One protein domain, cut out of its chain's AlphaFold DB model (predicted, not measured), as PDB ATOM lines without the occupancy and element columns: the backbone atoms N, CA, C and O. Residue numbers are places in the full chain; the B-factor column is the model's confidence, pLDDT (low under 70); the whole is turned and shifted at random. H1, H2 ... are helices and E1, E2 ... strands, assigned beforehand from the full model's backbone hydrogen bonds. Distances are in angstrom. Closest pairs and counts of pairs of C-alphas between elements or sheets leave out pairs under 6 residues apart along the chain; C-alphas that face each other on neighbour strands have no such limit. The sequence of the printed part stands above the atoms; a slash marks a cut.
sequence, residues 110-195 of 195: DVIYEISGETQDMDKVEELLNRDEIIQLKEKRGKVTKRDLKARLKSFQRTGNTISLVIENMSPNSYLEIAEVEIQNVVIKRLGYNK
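What this domain is: This is residues 110 to 195 of the 195 residues of the protein "DUF2344 domain-containing protein" of Fusobacterium sp. NSJ-57 (UniProt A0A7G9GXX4). A twisted wall of four antiparallel strands, in the order E4, E5, E1, E6, has helix H1 packed over one face and its other face bare of named elements. The short helix H2 sits between H1 and the hairpin of E2 and E3, which forms an arm reaching away from the wall, its residues 139 to 144 sticking out. The printed part has 86 residues, with two named helices and six named strands in the order E1, H1, E2, E3, E4, E5, H2, E6; the class is mixed, helices and strands. The whole is compact, with a radius of gyration of the C-alphas of 12.8 A, and spans 39 by 32 by 24 A.

How they stand to each other: In the large sheet, E4, residues 153 to 159, and E5, residues 162 to 168, form a hairpin, with N 157 and O 164 within hydrogen-bond range at 2.8 A. E1, residues 110 to 116, is the antiparallel neighbour of E5, with N 113 and O 165 at 2.8 A. On the other side of E1 is E6, residues 187 to 194, an edge strand, with N 114 and O 189 at 2.8 A. H1, residues 119 to 130, is on this sheet at a height of 9.2 A, giving two layers, a helix on one face of a sheet. H1 is over E5, and on the local plane it runs only just slantwise to it, at 32 degrees; the closest C-alphas of the two are those of Met 122 and Ile 163, 7.1 A apart. H2, residues 173 to 178, is only just not on the sheet, with 4 pairs of C-alphas within 10 A. H1 touches H2 with residues 125 to 129 alone, about perpendicular at 87 degrees; the closest C-alphas are those of Val 125 and Leu 176, 6.6 A apart. E5, H2 and E6 make a split strand-helix-strand unit, two strands running the same way with E1 between them, and its crossover is right-handed. E2, residues 135 to 140, and E3, residues 143 to 148, form the second hairpin, with N 138 and O 145 at 2.9 A. The closest C-alphas of E2 and H2, those of Gln 136 and Ile 178, are 6.9 A apart, while E3 and H2 are apart. In H1 and H2 every O i to N i+4 pair is within hydrogen-bond range.

Where its parts are: E1 begins at C-alpha 110, (18.660, 36.769, 147.659), and is 19.6 A long; E5 measures 19.4 A, E4 17.5 A and E6 20.8 A, ending at C-alpha 194, (17.591, 31.405, 147.586). H1 is 16.3 A long from C-alpha 119, (16.683, 38.354, 173.588). E2 measures 16.3 A, E3 16.7 A and H2 8.6 A.

The domain as a whole: The two C-alphas farthest apart, those of Arg 141 and Gly 160, are 40.6 A apart. The printed part has no cut and no long link; H2 to E6 is short and the other links are tight. The mean pLDDT of the printed part is 96.0, and residue 195, the chain's last, is the one residue under 70.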
ATOM      1  N   ASP A 110      19.323  36.962 146.376       96.00
ATOM      2  CA  ASP A 110      18.660  36.769 147.659       96.00
ATOM      3  C   ASP A 110      19.526  35.898 148.561       96.00
ATOM      4  O   ASP A 110      19.749  34.717 148.298       96.00
ATOM      5  N   VAL A 111      20.043  36.506 149.621       97.00
ATOM      6  CA  VAL A 111      21.003  35.904 150.542       97.00
ATOM      7  C   VAL A 111      20.296  35.523 151.836       97.00
ATOM      8  O   VAL A 111      19.559  36.333 152.402       97.00
ATOM      9  N   ILE A 112      20.547  34.311 152.322       97.88
ATOM     10  CA  ILE A 112      19.949  33.779 153.547       97.88
ATOM     11  C   ILE A 112      20.899  34.043 154.714       97.88
ATOM     12  O   ILE A 112      22.077  33.689 154.654       97.88
ATOM     13  N   TYR A 113      20.383  34.627 155.789       98.44
ATOM     14  CA  TYR A 113      21.127  34.865 157.019       98.44
ATOM     15  C   TYR A 113      20.397  34.310 158.236       98.44
ATOM     16  O   TYR A 113      19.170  34.295 158.292       98.44
ATOM     17  N   GLU A 114      21.181  33.943 159.239       98.50
ATOM     18  CA  GLU A 114      20.747  33.800 160.621       98.50
ATOM     19  C   GLU A 114      21.531  34.773 161.490       98.50
ATOM     20  O   GLU A 114      22.760  34.866 161.401       98.50
ATOM     21  N   ILE A 115      20.811  35.487 162.343       98.62
ATOM     22  CA  ILE A 115      21.367  36.340 163.385       98.62
ATOM     23  C   ILE A 115      20.905  35.754 164.709       98.62
ATOM     24  O   ILE A 115      19.718  35.491 164.877       98.62
ATOM     25  N   SER A 116      21.826  35.551 165.640       98.56
ATOM     26  CA  SER A 116      21.499  35.112 166.996       98.56
ATOM     27  C   SER A 116      22.232  35.959 168.024       98.56
ATOM     28  O   SER A 116      23.344  36.417 167.762       98.56
ATOM     29  N   GLY A 117      21.610  36.188 169.175       98.19
ATOM     30  CA  GLY A 117      22.148  37.044 170.231       98.19
ATOM     31  C   GLY A 117      21.279  37.007 171.483       98.19
ATOM     32  O   GLY A 117      20.488  36.083 171.672       98.19
ATOM     33  N   GLU A 118      21.414  38.008 172.346       98.25
ATOM     34  CA  GLU A 118      20.524  38.147 173.498       98.25
ATOM     35  C   GLU A 118      19.093  38.499 173.066       98.25
ATOM     36  O   GLU A 118      18.870  39.129 172.029       98.25
ATOM     37  N   THR A 119      18.105  38.107 173.878       98.31
ATOM     38  CA  THR A 119      16.683  38.354 173.588       98.31
ATOM     39  C   THR A 119      16.405  39.837 173.352       98.31
ATOM     40  O   THR A 119      15.739  40.166 172.377       98.31
ATOM     41  N   GLN A 120      16.988  40.720 174.172       98.00
ATOM     42  CA  GLN A 120      16.817  42.170 174.058       98.00
ATOM     43  C   GLN A 120      17.299  42.719 172.706       98.00
ATOM     44  O   GLN A 120      16.657  43.597 172.134       98.00
ATOM     45  N   ASP A 121      18.411  42.210 172.177       98.38
ATOM     46  CA  ASP A 121      18.918  42.641 170.875       98.38
ATOM     47  C   ASP A 121      18.049  42.096 169.737       98.38
ATOM     48  O   ASP A 121      17.739  42.818 168.789       98.38
ATOM     49  N   MET A 122      17.588  40.844 169.839       98.56
ATOM     50  CA  MET A 122      16.678  40.272 168.842       98.56
ATOM     51  C   MET A 122      15.306  40.956 168.850       98.56
ATOM     52  O   MET A 122      14.723  41.120 167.781       98.56
ATOM     53  N   ASP A 123      14.825  41.430 170.005       98.50
ATOM     54  CA  ASP A 123      13.602  42.238 170.115       98.50
ATOM     55  C   ASP A 123      13.719  43.534 169.307       98.50
ATOM     56  O   ASP A 123      12.841  43.832 168.498       98.50
ATOM     57  N   LYS A 124      14.831  44.269 169.449       98.56
ATOM     58  CA  LYS A 124      15.077  45.503 168.679       98.56
ATOM     59  C   LYS A 124      15.121  45.242 167.175       98.56
ATOM     60  O   LYS A 124      14.559  46.006 166.388       98.56
ATOM     61  N   VAL A 125      15.803  44.170 166.761       98.56
ATOM     62  CA  VAL A 125      15.904  43.801 165.342       98.56
ATOM     63  C   VAL A 125      14.530  43.420 164.797       98.56
ATOM     64  O   VAL A 125      14.140  43.916 163.745       98.56
ATOM     65  N   GLU A 126      13.767  42.587 165.502       98.62
ATOM     66  CA  GLU A 126      12.416  42.204 165.090       98.62
ATOM     67  C   GLU A 126      11.467  43.408 165.012       98.62
ATOM     68  O   GLU A 126      10.723  43.536 164.037       98.62
ATOM     69  N   GLU A 127      11.517  44.322 165.985       98.56
ATOM     70  CA  GLU A 127      10.731  45.557 165.960       98.56
ATOM     71  C   GLU A 127      11.042  46.380 164.702       98.56
ATOM     72  O   GLU A 127      10.126  46.812 163.999       98.56
ATOM     73  N   LEU A 128      12.328  46.546 164.368       98.56
ATOM     74  CA  LEU A 128      12.756  47.240 163.156       98.56
ATOM     75  C   LEU A 128      12.241  46.551 161.885       98.56
ATOM     76  O   LEU A 128      11.716  47.220 160.992       98.56
ATOM     77  N   LEU A 129      12.396  45.227 161.785       98.31
ATOM     78  CA  LEU A 129      12.033  44.456 160.591       98.31
ATOM     79  C   LEU A 129      10.519  44.458 160.321       98.31
ATOM     80  O   LEU A 129      10.112  44.319 159.163       98.31
ATOM     81  N   ASN A 130       9.692  44.676 161.350       98.38
ATOM     82  CA  ASN A 130       8.236  44.804 161.239       98.38
ATOM     83  C   ASN A 130       7.750  46.180 160.753       98.38
ATOM     84  O   ASN A 130       6.596  46.292 160.350       98.38
ATOM     85  N   ARG A 131       8.593  47.221 160.732       98.12
ATOM     86  CA  ARG A 131       8.191  48.565 160.270       98.12
ATOM     87  C   ARG A 131       7.881  48.584 158.775       98.12
ATOM     88  O   ARG A 131       8.496  47.841 158.011       98.12
ATOM     89  N   ASP A 132       6.993  49.475 158.345       97.19
ATOM     90  CA  ASP A 132       6.683  49.668 156.919       97.19
ATOM     91  C   ASP A 132       7.852  50.284 156.136       97.19
ATOM     92  O   ASP A 132       8.010  50.016 154.949       97.19
ATOM     93  N   GLU A 133       8.714  51.050 156.810       97.12
ATOM     94  CA  GLU A 133       9.924  51.648 156.242       97.12
ATOM     95  C   GLU A 133      11.133  51.372 157.146       97.12
ATOM     96  O   GLU A 133      11.046  51.462 158.375       97.12
ATOM     97  N   ILE A 134      12.293  51.088 156.543       97.75
ATOM     98  CA  ILE A 134      13.563  50.887 157.256       97.75
ATOM     99  C   ILE A 134      14.581  51.880 156.704       97.75
ATOM    100  O   ILE A 134      15.297  51.616 155.737       97.75
ATOM    101  N   ILE A 135      14.638  53.059 157.315       96.44
ATOM    102  CA  ILE A 135      15.426  54.173 156.794       96.44
ATOM    103  C   ILE A 135      16.883  54.091 157.243       96.44
ATOM    104  O   ILE A 135      17.195  54.225 158.422       96.44
ATOM    105  N   GLN A 136      17.786  53.994 156.271       95.06
ATOM    106  CA  GLN A 136      19.216  54.181 156.466       95.06
ATOM    107  C   GLN A 136      19.633  55.603 156.088       95.06
ATOM    108  O   GLN A 136      19.378  56.071 154.971       95.06
ATOM    109  N   LEU A 137      20.348  56.258 157.000       92.38
ATOM    110  CA  LEU A 137      21.037  57.519 156.755       92.38
ATOM    111  C   LEU A 137      22.533  57.240 156.605       92.38
ATOM    112  O   LEU A 137      23.145  56.634 157.476       92.38
ATOM    113  N   LYS A 138      23.132  57.667 155.491       89.31
ATOM    114  CA  LYS A 138      24.588  57.611 155.290       89.31
ATOM    115  C   LYS A 138      25.140  58.990 155.020       89.31
ATOM    116  O   LYS A 138      24.769  59.605 154.019       89.31
ATOM    117  N   GLU A 139      26.072  59.424 155.855       90.44
ATOM    118  CA  GLU A 139      26.844  60.635 155.627       90.44
ATOM    119  C   GLU A 139      28.190  60.304 154.980       90.44
ATOM    120  O   GLU A 139      28.946  59.451 155.446       90.44
ATOM    121  N   LYS A 140      28.505  60.977 153.873       87.88
ATOM    122  CA  LYS A 140      29.819  60.883 153.237       87.88
ATOM    123  C   LYS A 140      30.252  62.256 152.754       87.88
ATOM    124  O   LYS A 140      29.592  62.842 151.900       87.88
ATOM    125  N   ARG A 141      31.389  62.742 153.270       87.75
ATOM    126  CA  ARG A 141      31.951  64.071 152.946       87.75
ATOM    127  C   ARG A 141      30.913  65.199 153.112       87.75
ATOM    128  O   ARG A 141      30.741  66.005 152.205       87.75
ATOM    129  N   GLY A 142      30.172  65.196 154.224       88.19
ATOM    130  CA  GLY A 142      29.141  66.198 154.531       88.19
ATOM    131  C   GLY A 142      27.824  66.056 153.757       88.19
ATOM    132  O   GLY A 142      26.904  66.840 153.967       88.19
ATOM    133  N   LYS A 143      27.695  65.071 152.855       89.75
ATOM    134  CA  LYS A 143      26.435  64.775 152.162       89.75
ATOM    135  C   LYS A 143      25.720  63.617 152.844       89.75
ATOM    136  O   LYS A 143      26.221  62.491 152.824       89.75
ATOM    137  N   VAL A 144      24.526  63.883 153.370       91.19
ATOM    138  CA  VAL A 144      23.624  62.856 153.902       91.19
ATOM    139  C   VAL A 144      22.785  62.277 152.765       91.19
ATOM    140  O   VAL A 144      22.215  62.998 151.947       91.19
ATOM    141  N   THR A 145      22.726  60.953 152.697       92.38
ATOM    142  CA  THR A 145      21.875  60.205 151.769       92.38
ATOM    143  C   THR A 145      20.893  59.353 152.557       92.38
ATOM    144  O   THR A 145      21.289  58.666 153.495       92.38
ATOM    145  N   LYS A 146      19.617  59.410 152.165       93.50
ATOM    146  CA  LYS A 146      18.531  58.604 152.728       93.50
ATOM    147  C   LYS A 146      18.225  57.453 151.774       93.50
ATOM    148  O   LYS A 146      18.103  57.678 150.569       93.50
ATOM    149  N   ARG A 147      18.117  56.233 152.295       94.69
ATOM    150  CA  ARG A 147      17.673  55.048 151.547       94.69
ATOM    151  C   ARG A 147      16.718  54.247 152.408       94.69
ATOM    152  O   ARG A 147      17.027  54.003 153.566       94.69
ATOM    153  N   ASP A 148      15.602  53.827 151.836       96.62
ATOM    154  CA  ASP A 148      14.749  52.829 152.470       96.62
ATOM    155  C   ASP A 148      15.256  51.426 152.111       96.62
ATOM    156  O   ASP A 148      15.479  51.105 150.938       96.62
ATOM    157  N   LEU A 149      15.504  50.617 153.135       97.12
ATOM    158  CA  LEU A 149      16.005  49.253 153.038       97.12
ATOM    159  C   LEU A 149      14.892  48.208 153.152       97.12
ATOM    160  O   LEU A 149      15.191  47.020 153.011       97.12
ATOM    161  N   LYS A 150      13.629  48.604 153.375       97.19
ATOM    162  CA  LYS A 150      12.517  47.655 153.513       97.19
ATOM    163  C   LYS A 150      12.377  46.765 152.281       97.19
ATOM    164  O   LYS A 150      12.290  45.554 152.417       97.19
ATOM    165  N   ALA A 151      12.476  47.335 151.079       96.38
ATOM    166  CA  ALA A 151      12.370  46.591 149.818       96.38
ATOM    167  C   ALA A 151      13.454  45.505 149.621       96.38
ATOM    168  O   ALA A 151      13.304  44.621 148.771       96.38
ATOM    169  N   ARG A 152      14.561  45.576 150.378       96.81
ATOM    170  CA  ARG A 152      15.632  44.570 150.359       96.81
ATOM    171  C   ARG A 152      15.331  43.377 151.261       96.81
ATOM    172  O   ARG A 152      15.839  42.297 150.978       96.81
ATOM    173  N   LEU A 153      14.506  43.548 152.294       97.94
ATOM    174  CA  LEU A 153      14.058  42.473 153.174       97.94
ATOM    175  C   LEU A 153      12.960  41.669 152.468       97.94
ATOM    176  O   LEU A 153      11.850  42.166 152.286       97.94
ATOM    177  N   LYS A 154      13.258  40.433 152.060       97.69
ATOM    178  CA  LYS A 154      12.290  39.558 151.375       97.69
ATOM    179  C   LYS A 154      11.398  38.818 152.356       97.69
ATOM    180  O   LYS A 154      10.196  38.708 152.136       97.69
ATOM    181  N   SER A 155      11.988  38.324 153.434       97.94
ATOM    182  CA  SER A 155      11.281  37.658 154.522       97.94
ATOM    183  C   SER A 155      12.156  37.615 155.768       97.94
ATOM    184  O   SER A 155      13.383  37.725 155.684       97.94
ATOM    185  N   PHE A 156      11.524  37.437 156.925       98.50
ATOM    186  CA  PHE A 156      12.204  37.046 158.151       98.50
ATOM    187  C   PHE A 156      11.276  36.211 159.033       98.50
ATOM    188  O   PHE A 156      10.055  36.262 158.891       98.50
ATOM    189  N   GLN A 157      11.868  35.441 159.936       98.44
ATOM    190  CA  GLN A 157      11.173  34.685 160.964       98.44
ATOM    191  C   GLN A 157      12.024  34.657 162.229       98.44
ATOM    192  O   GLN A 157      13.231  34.417 162.170       98.44
ATOM    193  N   ARG A 158      11.382  34.853 163.379       98.12
ATOM    194  CA  ARG A 158      12.012  34.690 164.683       98.12
ATOM    195  C   ARG A 158      11.695  33.325 165.285       98.12
ATOM    196  O   ARG A 158      10.542  32.903 165.307       98.12
ATOM    197  N   THR A 159      12.721  32.668 165.818       98.12
ATOM    198  CA  THR A 159      12.601  31.461 166.646       98.12
ATOM    199  C   THR A 159      13.474  31.627 167.885       98.12
ATOM    200  O   THR A 159      14.694  31.478 167.828       98.12
ATOM    201  N   GLY A 160      12.855  31.967 169.018       97.38
ATOM    202  CA  GLY A 160      13.573  32.265 170.259       97.38
ATOM    203  C   GLY A 160      14.535  33.445 170.092       97.38
ATOM    204  O   GLY A 160      14.109  34.562 169.801       97.38
ATOM    205  N   ASN A 161      15.830  33.176 170.253       98.12
ATOM    206  CA  ASN A 161      16.912  34.163 170.163       98.12
ATOM    207  C   ASN A 161      17.637  34.156 168.808       98.12
ATOM    208  O   ASN A 161      18.766  34.632 168.706       98.12
ATOM    209  N   THR A 162      16.986  33.616 167.776       98.69
ATOM    210  CA  THR A 162      17.497  33.596 166.408       98.69
ATOM    211  C   THR A 162      16.478  34.221 165.466       98.69
ATOM    212  O   THR A 162      15.290  33.893 165.519       98.69
ATOM    213  N   ILE A 163      16.949  35.093 164.578       98.75
ATOM    214  CA  ILE A 163      16.194  35.622 163.444       98.75
ATOM    215  C   ILE A 163      16.811  35.068 162.164       98.75
ATOM    216  O   ILE A 163      17.969  35.346 161.850       98.75
ATOM    217  N   SER A 164      16.021  34.307 161.414       98.62
ATOM    218  CA  SER A 164      16.343  33.886 160.052       98.62
ATOM    219  C   SER A 164      15.750  34.903 159.084       98.62
ATOM    220  O   SER A 164      14.587  35.277 159.226       98.62
ATOM    221  N   LEU A 165      16.516  35.369 158.101       97.81
ATOM    222  CA  LEU A 165      16.050  36.368 157.144       97.81
ATOM    223  C   LEU A 165      16.651  36.182 155.753       97.81
ATOM    224  O   LEU A 165      17.768  35.690 155.597       97.81
ATOM    225  N   VAL A 166      15.905  36.624 154.745       98.25
ATOM    226  CA  VAL A 166      16.330  36.654 153.345       98.25
ATOM    227  C   VAL A 166      16.447  38.107 152.910       98.25
ATOM    228  O   VAL A 166      15.471  38.862 152.980       98.25
ATOM    229  N   ILE A 167      17.640  38.506 152.467       97.12
ATOM    230  CA  ILE A 167      17.929  39.882 152.060       97.12
ATOM    231  C   ILE A 167      18.528  39.924 150.658       97.12
ATOM    232  O   ILE A 167      19.464  39.192 150.345       97.12
ATOM    233  N   GLU A 168      18.044  40.841 149.832       96.06
ATOM    234  CA  GLU A 168      18.554  41.045 148.480       96.06
ATOM    235  C   GLU A 168      19.805  41.936 148.472       96.06
ATOM    236  O   GLU A 168      19.742  43.115 148.826       96.06
ATOM    237  N   ASN A 169      20.926  41.414 147.973       92.75
ATOM    238  CA  ASN A 169      22.139  42.172 147.640       92.75
ATOM    239  C   ASN A 169      22.710  43.055 148.765       92.75
ATOM    240  O   ASN A 169      23.256  44.134 148.514       92.75
ATOM    241  N   MET A 170      22.601  42.611 150.019       93.00
ATOM    242  CA  MET A 170      23.196  43.296 151.170       93.00
ATOM    243  C   MET A 170      23.465  42.343 152.346       93.00
ATOM    244  O   MET A 170      23.159  41.151 152.292       93.00
ATOM    245  N   SER A 171      24.077  42.878 153.404       94.50
ATOM    246  CA  SER A 171      24.306  42.183 154.671       94.50
ATOM    247  C   SER A 171      23.356  42.689 155.765       94.50
ATOM    248  O   SER A 171      22.909  43.842 155.699       94.50
ATOM    249  N   PRO A 172      23.077  41.877 156.802       97.25
ATOM    250  CA  PRO A 172      22.216  42.277 157.913       97.25
ATOM    251  C   PRO A 172      22.809  43.391 158.782       97.25
ATOM    252  O   PRO A 172      22.079  44.014 159.545       97.25
ATOM    253  N   ASN A 173      24.104  43.701 158.646       96.75
ATOM    254  CA  ASN A 173      24.774  44.731 159.444       96.75
ATOM    255  C   ASN A 173      24.091  46.100 159.342       96.75
ATOM    256  O   ASN A 173      24.091  46.840 160.314       96.75
ATOM    257  N   SER A 174      23.485  46.431 158.193       95.75
ATOM    258  CA  SER A 174      22.727  47.685 158.066       95.75
ATOM    259  C   SER A 174      21.472  47.700 158.941       95.75
ATOM    260  O   SER A 174      21.102  48.759 159.429       95.75
ATOM    261  N   TYR A 175      20.819  46.553 159.150       97.75
ATOM    262  CA  TYR A 175      19.672  46.453 160.053       97.75
ATOM    263  C   TYR A 175      20.111  46.491 161.515       97.75
ATOM    264  O   TYR A 175      19.484  47.185 162.302       97.75
ATOM    265  N   LEU A 176      21.216  45.822 161.857       98.00
ATOM    266  CA  LEU A 176      21.801  45.876 163.203       98.00
ATOM    267  C   LEU A 176      22.191  47.306 163.596       98.00
ATOM    268  O   LEU A 176      21.856  47.756 164.685       98.00
ATOM    269  N   GLU A 177      22.824  48.042 162.680       96.75
ATOM    270  CA  GLU A 177      23.193  49.447 162.880       96.75
ATOM    271  C   GLU A 177      21.963  50.326 163.159       96.75
ATOM    272  O   GLU A 177      21.970  51.104 164.105       96.75
ATOM    273  N   ILE A 178      20.884  50.173 162.380       97.31
ATOM    274  CA  ILE A 178      19.644  50.952 162.559       97.31
ATOM    275  C   ILE A 178      18.889  50.539 163.832       97.31
ATOM    276  O   ILE A 178      18.239  51.374 164.454       97.31
ATOM    277  N   ALA A 179      18.959  49.263 164.214       97.81
ATOM    278  CA  ALA A 179      18.365  48.743 165.445       97.81
ATOM    279  C   ALA A 179      19.207  49.058 166.695       97.81
ATOM    280  O   ALA A 179      18.817  48.660 167.789       97.81
ATOM    281  N   GLU A 180      20.353  49.733 166.543       97.56
ATOM    282  CA  GLU A 180      21.290  50.032 167.630       97.56
ATOM    283  C   GLU A 180      21.744  48.759 168.374       97.56
ATOM    284  O   GLU A 180      21.786  48.699 169.608       97.56
ATOM    285  N   VAL A 181      22.062  47.718 167.598       98.12
ATOM    286  CA  VAL A 181      22.631  46.449 168.068       98.12
ATOM    287  C   VAL A 181      24.077  46.351 167.601       98.12
ATOM    288  O   VAL A 181      24.373  46.374 166.402       98.12
ATOM    289  N   GLU A 182      25.000  46.220 168.550       96.31
ATOM    290  CA  GLU A 182      26.417  46.083 168.231       96.31
ATOM    291  C   GLU A 182      26.704  44.717 167.595       96.31
ATOM    292  O   GLU A 182      26.323  43.671 168.117       96.31
ATOM    293  N   ILE A 183      27.442  44.705 166.481       93.94
ATOM    294  CA  ILE A 183      27.765  43.471 165.740       93.94
ATOM    295  C   ILE A 183      28.502  42.447 166.621       93.94
ATOM    296  O   ILE A 183      28.363  41.247 166.412       93.94
ATOM    297  N   GLN A 184      29.274  42.905 167.607       93.62
ATOM    298  CA  GLN A 184      30.008  42.037 168.532       93.62
ATOM    299  C   GLN A 184      29.108  41.261 169.507       93.62
ATOM    300  O   GLN A 184      29.542  40.236 170.030       93.62
ATOM    301  N   ASN A 185      27.862  41.706 169.706       96.38
ATOM    302  CA  ASN A 185      26.887  41.060 170.589       96.38
ATOM    303  C   ASN A 185      26.101  39.948 169.884       96.38
ATOM    304  O   ASN A 185      25.312  39.244 170.512       96.38
ATOM    305  N   VAL A 186      26.302  39.776 168.574       97.75
ATOM    306  CA  VAL A 186      25.552  38.817 167.768       97.75
ATOM    307  C   VAL A 186      26.470  37.864 167.014       97.75
ATOM    308  O   VAL A 186      27.585  38.188 166.605       97.75
ATOM    309  N   VAL A 187      25.959  36.665 166.769       98.00
ATOM    310  CA  VAL A 187      26.545  35.701 165.844       98.00
ATOM    311  C   VAL A 187      25.756  35.753 164.547       98.00
ATOM    312  O   VAL A 187      24.539  35.573 164.545       98.00
ATOM    313  N   ILE A 188      26.468  35.974 163.442       98.19
ATOM    314  CA  ILE A 188      25.887  36.047 162.102       98.19
ATOM    315  C   ILE A 188      26.383  34.859 161.284       98.19
ATOM    316  O   ILE A 188      27.594  34.681 161.103       98.19
ATOM    317  N   LYS A 189      25.441  34.095 160.738       98.38
ATOM    318  CA  LYS A 189      25.692  33.062 159.734       98.38
ATOM    319  C   LYS A 189      25.024  33.456 158.429       98.38
ATOM    320  O   LYS A 189      23.882  33.897 158.420       98.38
ATOM    321  N   ARG A 190      25.732  33.288 157.320       97.69
ATOM    322  CA  ARG A 190      25.197  33.396 155.965       97.69
ATOM    323  C   ARG A 190      25.075  31.991 155.405       97.69
ATOM    324  O   ARG A 190      26.078  31.300 155.281       97.69
ATOM    325  N   LEU A 191      23.857  31.559 155.112       97.25
ATOM    326  CA  LEU A 191      23.533  30.170 154.771       97.25
ATOM    327  C   LEU A 191      23.484  29.915 153.253       97.25
ATOM    328  O   LEU A 191      22.958  28.894 152.810       97.25
ATOM    329  N   GLY A 192      24.019  30.842 152.459       94.88
ATOM    330  CA  GLY A 192      23.981  30.810 151.002       94.88
ATOM    331  C   GLY A 192      22.845  31.669 150.457       94.88
ATOM    332  O   GLY A 192      22.637  32.800 150.906       94.88
ATOM    333  N   TYR A 193      22.121  31.148 149.470       94.56
ATOM    334  CA  TYR A 193      21.204  31.933 148.647       94.56
ATOM    335  C   TYR A 193      19.908  31.184 148.348       94.56
ATOM    336  O   TYR A 193      19.930  29.965 148.167       94.56
ATOM    337  N   ASN A 194      18.807  31.923 148.212       87.50
ATOM    338  CA  ASN A 194      17.591  31.405 147.586       87.50
ATOM    339  C   ASN A 194      17.760  31.463 146.063       87.50
ATOM    340  O   ASN A 194      18.123  32.507 145.519       87.50
ATOM    341  N   LYS A 195      17.528  30.328 145.401       64.38
ATOM    342  CA  LYS A 195      17.567  30.181 143.943       64.38
ATOM    343  C   LYS A 195      16.161  30.168 143.364       64.38
ATOM    344  O   LYS A 195      15.277  29.580 144.026       64.38
TER     345      LYS A 195